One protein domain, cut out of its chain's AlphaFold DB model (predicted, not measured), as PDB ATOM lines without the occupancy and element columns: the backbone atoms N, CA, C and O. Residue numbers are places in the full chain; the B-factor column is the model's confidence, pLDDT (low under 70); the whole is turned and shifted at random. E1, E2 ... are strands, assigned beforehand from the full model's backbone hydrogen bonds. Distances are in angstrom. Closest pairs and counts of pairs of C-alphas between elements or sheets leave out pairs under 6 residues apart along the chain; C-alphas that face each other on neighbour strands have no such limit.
ATOM      1  N   ILE A 167      37.822  -5.366 -16.381       93.31
ATOM      2  CA  ILE A 167      36.821  -4.315 -16.171       93.31
ATOM      3  C   ILE A 167      36.163  -4.476 -14.797       93.31
ATOM      4  O   ILE A 167      35.507  -5.477 -14.516       93.31
ATOM      5  N   TYR A 168      36.263  -3.443 -13.957       94.50
ATOM      6  CA  TYR A 168      35.516  -3.347 -12.699       94.50
ATOM      7  C   TYR A 168      34.110  -2.771 -12.941       94.50
ATOM      8  O   TYR A 168      33.941  -1.581 -13.208       94.50
ATOM      9  N   ILE A 169      33.088  -3.615 -12.807       94.94
ATOM     10  CA  ILE A 169      31.666  -3.295 -12.960       94.94
ATOM     11  C   ILE A 169      31.046  -3.084 -11.572       94.94
ATOM     12  O   ILE A 169      30.814  -4.035 -10.824       94.94
ATOM     13  N   PHE A 170      30.746  -1.831 -11.221       94.88
ATOM     14  CA  PHE A 170      30.105  -1.469  -9.952       94.88
ATOM     15  C   PHE A 170      28.627  -1.095 -10.131       94.88
ATOM     16  O   PHE A 170      28.268  -0.333 -11.030       94.88
ATOM     17  N   SER A 171      27.769  -1.572  -9.223       92.12
ATOM     18  CA  SER A 171      26.345  -1.231  -9.175       92.12
ATOM     19  C   SER A 171      26.003  -0.506  -7.869       92.12
ATOM     20  O   SER A 171      26.094  -1.114  -6.804       92.12
ATOM     21  N   PRO A 172      25.488   0.740  -7.902       87.12
ATOM     22  CA  PRO A 172      25.039   1.452  -6.699       87.12
ATOM     23  C   PRO A 172      23.912   0.764  -5.904       87.12
ATOM     24  O   PRO A 172      23.584   1.216  -4.810       87.12
ATOM     25  N   ARG A 173      23.304  -0.306  -6.442       89.00
ATOM     26  CA  ARG A 173      22.333  -1.159  -5.729       89.00
ATOM     27  C   ARG A 173      22.998  -2.208  -4.826       89.00
ATOM     28  O   ARG A 173      22.333  -2.729  -3.939       89.00
ATOM     29  N   HIS A 174      24.288  -2.474  -5.032       89.44
ATOM     30  CA  HIS A 174      25.119  -3.407  -4.269       89.44
ATOM     31  C   HIS A 174      26.322  -2.633  -3.695       89.44
ATOM     32  O   HIS A 174      27.435  -2.728  -4.202       89.44
ATOM     33  N   PRO A 175      26.110  -1.771  -2.680       87.44
ATOM     34  CA  PRO A 175      27.134  -0.845  -2.171       87.44
ATOM     35  C   PRO A 175      28.326  -1.534  -1.477       87.44
ATOM     36  O   PRO A 175      29.275  -0.862  -1.071       87.44
ATOM     37  N   ASP A 176      28.241  -2.851  -1.310       94.31
ATOM     38  CA  ASP A 176      29.174  -3.765  -0.665       94.31
ATOM     39  C   ASP A 176      29.956  -4.662  -1.649       94.31
ATOM     40  O   ASP A 176      30.929  -5.294  -1.229       94.31
ATOM     41  N   SER A 177      29.612  -4.688  -2.945       95.56
ATOM     42  CA  SER A 177      30.313  -5.496  -3.957       95.56
ATOM     43  C   SER A 177      30.375  -4.868  -5.359       95.56
ATOM     44  O   SER A 177      29.527  -4.081  -5.776       95.56
ATOM     45  N   ALA A 178      31.415  -5.232  -6.105       96.38
ATOM     46  CA  ALA A 178      31.557  -4.995  -7.539       96.38
ATOM     47  C   ALA A 178      32.041  -6.286  -8.212       96.38
ATOM     48  O   ALA A 178      32.641  -7.139  -7.555       96.38
ATOM     49  N   CYS A 179      31.807  -6.425  -9.513       95.69
ATOM     50  CA  CYS A 179      32.305  -7.553 -10.296       95.69
ATOM     51  C   CYS A 179      33.552  -7.119 -11.074       95.69
ATOM     52  O   CYS A 179      33.485  -6.165 -11.843       95.69
ATOM     53  N   TYR A 180      34.673  -7.807 -10.896       95.19
ATOM     54  CA  TYR A 180      35.848  -7.698 -11.756       95.19
ATOM     55  C   TYR A 180      35.733  -8.758 -12.849       95.19
ATOM     56  O   TYR A 180      35.831  -9.947 -12.557       95.19
ATOM     57  N   LEU A 181      35.461  -8.329 -14.079       94.75
ATOM     58  CA  LEU A 181      35.416  -9.176 -15.270       94.75
ATOM     59  C   LEU A 181      36.819  -9.224 -15.883       94.75
ATOM     60  O   LEU A 181      37.398  -8.163 -16.111       94.75
ATOM     61  N   TYR A 182      37.361 -10.408 -16.161       91.69
ATOM     62  CA  TYR A 182      38.712 -10.571 -16.710       91.69
ATOM     63  C   TYR A 182      38.796 -11.755 -17.672       91.69
ATOM     64  O   TYR A 182      38.035 -12.717 -17.564       91.69
ATOM     65  N   ARG A 183      39.748 -11.701 -18.610       90.44
ATOM     66  CA  ARG A 183      40.114 -12.849 -19.448       90.44
ATOM     67  C   ARG A 183      41.284 -13.606 -18.809       90.44
ATOM     68  O   ARG A 183      42.376 -13.034 -18.760       90.44
ATOM     69  N   PRO A 184      41.112 -14.855 -18.336       85.06
ATOM     70  CA  PRO A 184      42.235 -15.653 -17.855       85.06
ATOM     71  C   PRO A 184      43.165 -16.028 -19.017       85.06
ATOM     72  O   PRO A 184      42.721 -16.346 -20.122       85.06
ATOM     73  N   GLU A 185      44.473 -16.036 -18.755       80.12
ATOM     74  CA  GLU A 185      45.522 -16.229 -19.775       80.12
ATOM     75  C   GLU A 185      45.474 -17.603 -20.470       80.12
ATOM     76  O   GLU A 185      46.030 -17.764 -21.552       80.12
ATOM     77  N   ASN A 186      44.785 -18.582 -19.869       75.44
ATOM     78  CA  ASN A 186      44.671 -19.961 -20.356       75.44
ATOM     79  C   ASN A 186      43.299 -20.276 -21.003       75.44
ATOM     80  O   ASN A 186      42.969 -21.446 -21.194       75.44
ATOM     81  N   ALA A 187      42.472 -19.265 -21.311       73.25
ATOM     82  CA  ALA A 187      41.198 -19.464 -22.012       73.25
ATOM     83  C   ALA A 187      41.391 -19.655 -23.529       73.25
ATOM     84  O   ALA A 187      41.254 -18.708 -24.314       73.25
ATOM     85  N   ASP A 188      41.628 -20.915 -23.912       72.56
ATOM     86  CA  ASP A 188      41.471 -21.443 -25.279       72.56
ATOM     87  C   ASP A 188      39.984 -21.547 -25.713       72.56
ATOM     88  O   ASP A 188      39.688 -21.926 -26.847       72.56
ATOM     89  N   SER A 189      39.033 -21.243 -24.821       65.06
ATOM     90  CA  SER A 189      37.587 -21.271 -25.074       65.06
ATOM     91  C   SER A 189      37.078 -20.035 -25.830       65.06
ATOM     92  O   SER A 189      37.586 -18.925 -25.660       65.06
ATOM     93  N   GLU A 190      36.028 -20.222 -26.640       70.44
ATOM     94  CA  GLU A 190      35.383 -19.131 -27.390       70.44
ATOM     95  C   GLU A 190      34.654 -18.132 -26.474       70.44
ATOM     96  O   GLU A 190      34.700 -16.934 -26.742       70.44
ATOM     97  N   ASP A 191      34.078 -18.600 -25.357       68.25
ATOM     98  CA  ASP A 191      33.690 -17.759 -24.217       68.25
ATOM     99  C   ASP A 191      34.931 -17.486 -23.340       68.25
ATOM    100  O   ASP A 191      35.477 -18.438 -22.766       68.25
ATOM    101  N   PRO A 192      35.414 -16.230 -23.214       78.12
ATOM    102  CA  PRO A 192      36.752 -15.969 -22.686       78.12
ATOM    103  C   PRO A 192      36.786 -15.137 -21.394       78.12
ATOM    104  O   PRO A 192      37.857 -14.649 -21.045       78.12
ATOM    105  N   TYR A 193      35.657 -14.911 -20.709       88.69
ATOM    106  CA  TYR A 193      35.583 -14.010 -19.550       88.69
ATOM    107  C   TYR A 193      35.092 -14.701 -18.271       88.69
ATOM    108  O   TYR A 193      33.979 -15.224 -18.215       88.69
ATOM    109  N   GLU A 194      35.903 -14.622 -17.219       90.62
ATOM    110  CA  GLU A 194      35.562 -14.997 -15.844       90.62
ATOM    111  C   GLU A 194      35.239 -13.742 -15.008       90.62
ATOM    112  O   GLU A 194      35.545 -12.615 -15.411       90.62
ATOM    113  N   PHE A 195      34.606 -13.914 -13.839       92.19
ATOM    114  CA  PHE A 195      34.279 -12.798 -12.945       92.19
ATOM    115  C   PHE A 195      34.559 -13.085 -11.460       92.19
ATOM    116  O   PHE A 195      34.019 -14.022 -10.871       92.19
ATOM    117  N   GLU A 196      35.333 -12.209 -10.814       94.06
ATOM    118  CA  GLU A 196      35.494 -12.176  -9.354       94.06
ATOM    119  C   GLU A 196      34.551 -11.132  -8.728       94.06
ATOM    120  O   GLU A 196      34.345 -10.052  -9.276       94.06
ATOM    121  N   HIS A 197      33.994 -11.416  -7.547       95.81
ATOM    122  CA  HIS A 197      33.304 -10.404  -6.739       95.81
ATOM    123  C   HIS A 197      34.284  -9.737  -5.764       95.81
ATOM    124  O   HIS A 197      34.706 -10.357  -4.787       95.81
ATOM    125  N   VAL A 198      34.605  -8.462  -5.995       96.81
ATOM    126  CA  VAL A 198      35.484  -7.671  -5.123       96.81
ATOM    127  C   VAL A 198      34.668  -6.858  -4.103       96.81
ATOM    128  O   VAL A 198      33.628  -6.289  -4.453       96.81
ATOM    129  N   PRO A 199      35.092  -6.782  -2.827       95.56
ATOM    130  CA  PRO A 199      34.358  -6.051  -1.799       95.56
ATOM    131  C   PRO A 199      34.475  -4.530  -1.971       95.56
ATOM    132  O   PRO A 199      35.553  -3.989  -2.230       95.56
ATOM    133  N   VAL A 200      33.364  -3.830  -1.737       95.94
ATOM    134  CA  VAL A 200      33.250  -2.367  -1.832       95.94
ATOM    135  C   VAL A 200      32.899  -1.770  -0.469       95.94
ATOM    136  O   VAL A 200      32.215  -2.376   0.354       95.94
ATOM    137  N   LYS A 201      33.407  -0.566  -0.196       94.25
ATOM    138  CA  LYS A 201      33.123   0.208   1.017       94.25
ATOM    139  C   LYS A 201      32.707   1.622   0.640       94.25
ATOM    140  O   LYS A 201      33.484   2.368   0.044       94.25
ATOM    141  N   VAL A 202      31.497   2.018   1.030       91.25
ATOM    142  CA  VAL A 202      31.027   3.400   0.864       91.25
ATOM    143  C   VAL A 202      31.756   4.312   1.852       91.25
ATOM    144  O   VAL A 202      31.662   4.134   3.066       91.25
ATOM    145  N   VAL A 203      32.454   5.319   1.334       91.31
ATOM    146  CA  VAL A 203      33.123   6.364   2.112       91.31
ATOM    147  C   VAL A 203      32.302   7.644   1.983       91.31
ATOM    148  O   VAL A 203      32.309   8.307   0.946       91.31
ATOM    149  N   GLN A 204      31.558   7.993   3.031       87.94
ATOM    150  CA  GLN A 204      30.766   9.225   3.070       87.94
ATOM    151  C   GLN A 204      31.642  10.402   3.517       87.94
ATOM    152  O   GLN A 204      32.188  10.388   4.619       87.94
ATOM    153  N   GLY A 205      31.763  11.435   2.679       77.62
ATOM    154  CA  GLY A 205      32.595  12.603   2.971       77.62
ATOM    155  C   GLY A 205      32.096  13.870   2.281       77.62
ATOM    156  O   GLY A 205      31.716  13.847   1.116       77.62
ATOM    157  N   PHE A 206      32.094  14.993   3.006       54.78
ATOM    158  CA  PHE A 206      31.828  16.339   2.464       54.78
ATOM    159  C   PHE A 206      30.560  16.466   1.588       54.78
ATOM    160  O   PHE A 206      30.529  17.232   0.626       54.78
ATOM    161  N   GLY A 207      29.497  15.727   1.925       75.75
ATOM    162  CA  GLY A 207      28.216  15.770   1.207       75.75
ATOM    163  C   GLY A 207      28.167  14.958  -0.093       75.75
ATOM    164  O   GLY A 207      27.229  15.129  -0.867       75.75
ATOM    165  N   ARG A 208      29.144  14.076  -0.348       79.94
ATOM    166  CA  ARG A 208      29.117  13.103  -1.450       79.94
ATOM    167  C   ARG A 208      29.462  11.698  -0.941       79.94
ATOM    168  O   ARG A 208      30.234  11.538   0.005       79.94
ATOM    169  N   SER A 209      28.892  10.682  -1.583       84.75
ATOM    170  CA  SER A 209      29.309   9.288  -1.401       84.75
ATOM    171  C   SER A 209      30.445   8.980  -2.370       84.75
ATOM    172  O   SER A 209      30.274   9.138  -3.578       84.75
ATOM    173  N   ALA A 210      31.583   8.534  -1.849       88.31
ATOM    174  CA  ALA A 210      32.627   7.875  -2.623       88.31
ATOM    175  C   ALA A 210      32.567   6.358  -2.381       88.31
ATOM    176  O   ALA A 210      32.015   5.907  -1.375       88.31
ATOM    177  N   TYR A 211      33.155   5.577  -3.282       90.19
ATOM    178  CA  TYR A 211      33.226   4.120  -3.174       90.19
ATOM    179  C   TYR A 211      34.691   3.693  -3.232       90.19
ATOM    180  O   TYR A 211      35.413   4.068  -4.154       90.19
ATOM    181  N   LEU A 212      35.130   2.943  -2.225       92.62
ATOM    182  CA  LEU A 212      36.442   2.312  -2.173       92.62
ATOM    183  C   LEU A 212      36.259   0.835  -2.517       92.62
ATOM    184  O   LEU A 212      35.684   0.089  -1.724       92.62
ATOM    185  N   MET A 213      36.720   0.432  -3.694       94.69
ATOM    186  CA  MET A 213      36.715  -0.961  -4.144       94.69
ATOM    187  C   MET A 213      38.065  -1.595  -3.788       94.69
ATOM    188  O   MET A 213      39.093  -0.920  -3.871       94.69
ATOM    189  N   ALA A 214      38.071  -2.856  -3.359       94.19
ATOM    190  CA  ALA A 214      39.302  -3.644  -3.326       94.19
ATOM    191  C   ALA A 214      39.715  -4.043  -4.752       94.19
ATOM    192  O   ALA A 214      38.869  -4.095  -5.647       94.19
ATOM    193  N   MET A 215      41.002  -4.333  -4.947       92.75
ATOM    194  CA  MET A 215      41.476  -4.933  -6.196       92.75
ATOM    195  C   MET A 215      41.088  -6.418  -6.232       92.75
ATOM    196  O   MET A 215      40.844  -7.027  -5.184       92.75
ATOM    197  N   SER A 216      40.992  -6.990  -7.430       93.38
ATOM    198  CA  SER A 216      40.881  -8.440  -7.603       93.38
ATOM    199  C   SER A 216      42.204  -9.121  -7.256       93.38
ATOM    200  O   SER A 216      43.272  -8.533  -7.429       93.38
TER     201      SER A 216
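AT A GLANCE: This is residues 167 to 216 of the 727 residues of an uncharacterized protein of Ophiocordyceps unilateralis (UniProt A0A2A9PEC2). A slender, curled ribbon of four antiparallel strands is built along one long strand, E3, with E2 beside the first half of E3, E4 beside its second half, and the short E1 on the far side of E2. Two hairpin ends stick out, residues 185 to 190 of the loop between E2 and E3 at one end and residues 204 to 209 at the turn between E3 and E4 at the other. The printed part has 50 residues with four named strands, E1, E2, E3 and E4 along the chain, and no named helix; the sheet's order is E1, E2, E3, E4, and the class is all strand. The whole is loose, with a radius of gyration of the C-alphas of 13.9 A, and is a rod spanning 48 by 18 by 12 A.

IN THESE COORDINATES: E3, the longest strand, holds residues 194 to 205 and measures 33.5 A from C-alpha 194 at (35.562, -14.997, -15.844) to C-alpha 205 at (32.595, 12.603, 2.971). E2 holds residues 177 to 182 and measures 16.1 A. E4 holds residues 208 to 213, measures 16.2 A and ends with C-alpha 213 at (36.715, -0.961, -4.144). E1 holds residues 167 to 170, measures 9.6 A and begins with C-alpha 167 at (36.821, -4.315, -16.171).

HOW THE PARTS SIT: The four strands form a meander, each strand the antiparallel neighbour of the one before. The pairing of E3 is staggered: its residues 194 to 199 pair with E2 and its residues 200 to 205 with E4. E2 and E3 are a hairpin with 141 degrees between their directions; N 180 and O 196 are 2.8 A apart, within hydrogen-bond range. E3 and E4 are a hairpin at 146 degrees, with N 203 and O 210 within hydrogen-bond range at 2.8 A. E1 and E2 are a hairpin at 161 degrees, with N 169 and O 179 within hydrogen-bond range at 2.8 A. The closest C-alphas of E2 and E4, those of Ala 178 and Met 213, are 7.4 A apart. The edge strands E1 and E4 are apart. From edge to edge the strands' lines turn by 44 degrees and the way across the sheet by 174 degrees; the sheet is curled like part of a barrel.

THE WHOLE: The C-alphas of Asp 188 and Phe 206, the two farthest apart, are 47.9 A from each other. Without the stretches that stand free, residues 185 to 190 and 204 to 209, the body spans 35 by 18 by 11 A. The link from E2 to E3, 11 residues, is long; that from E1 to E2 is short and that from E3 to E4 tight. The printed part has no cut. The mean pLDDT of the printed part is 87.6, and residues 189, 191 and 206 are under 70.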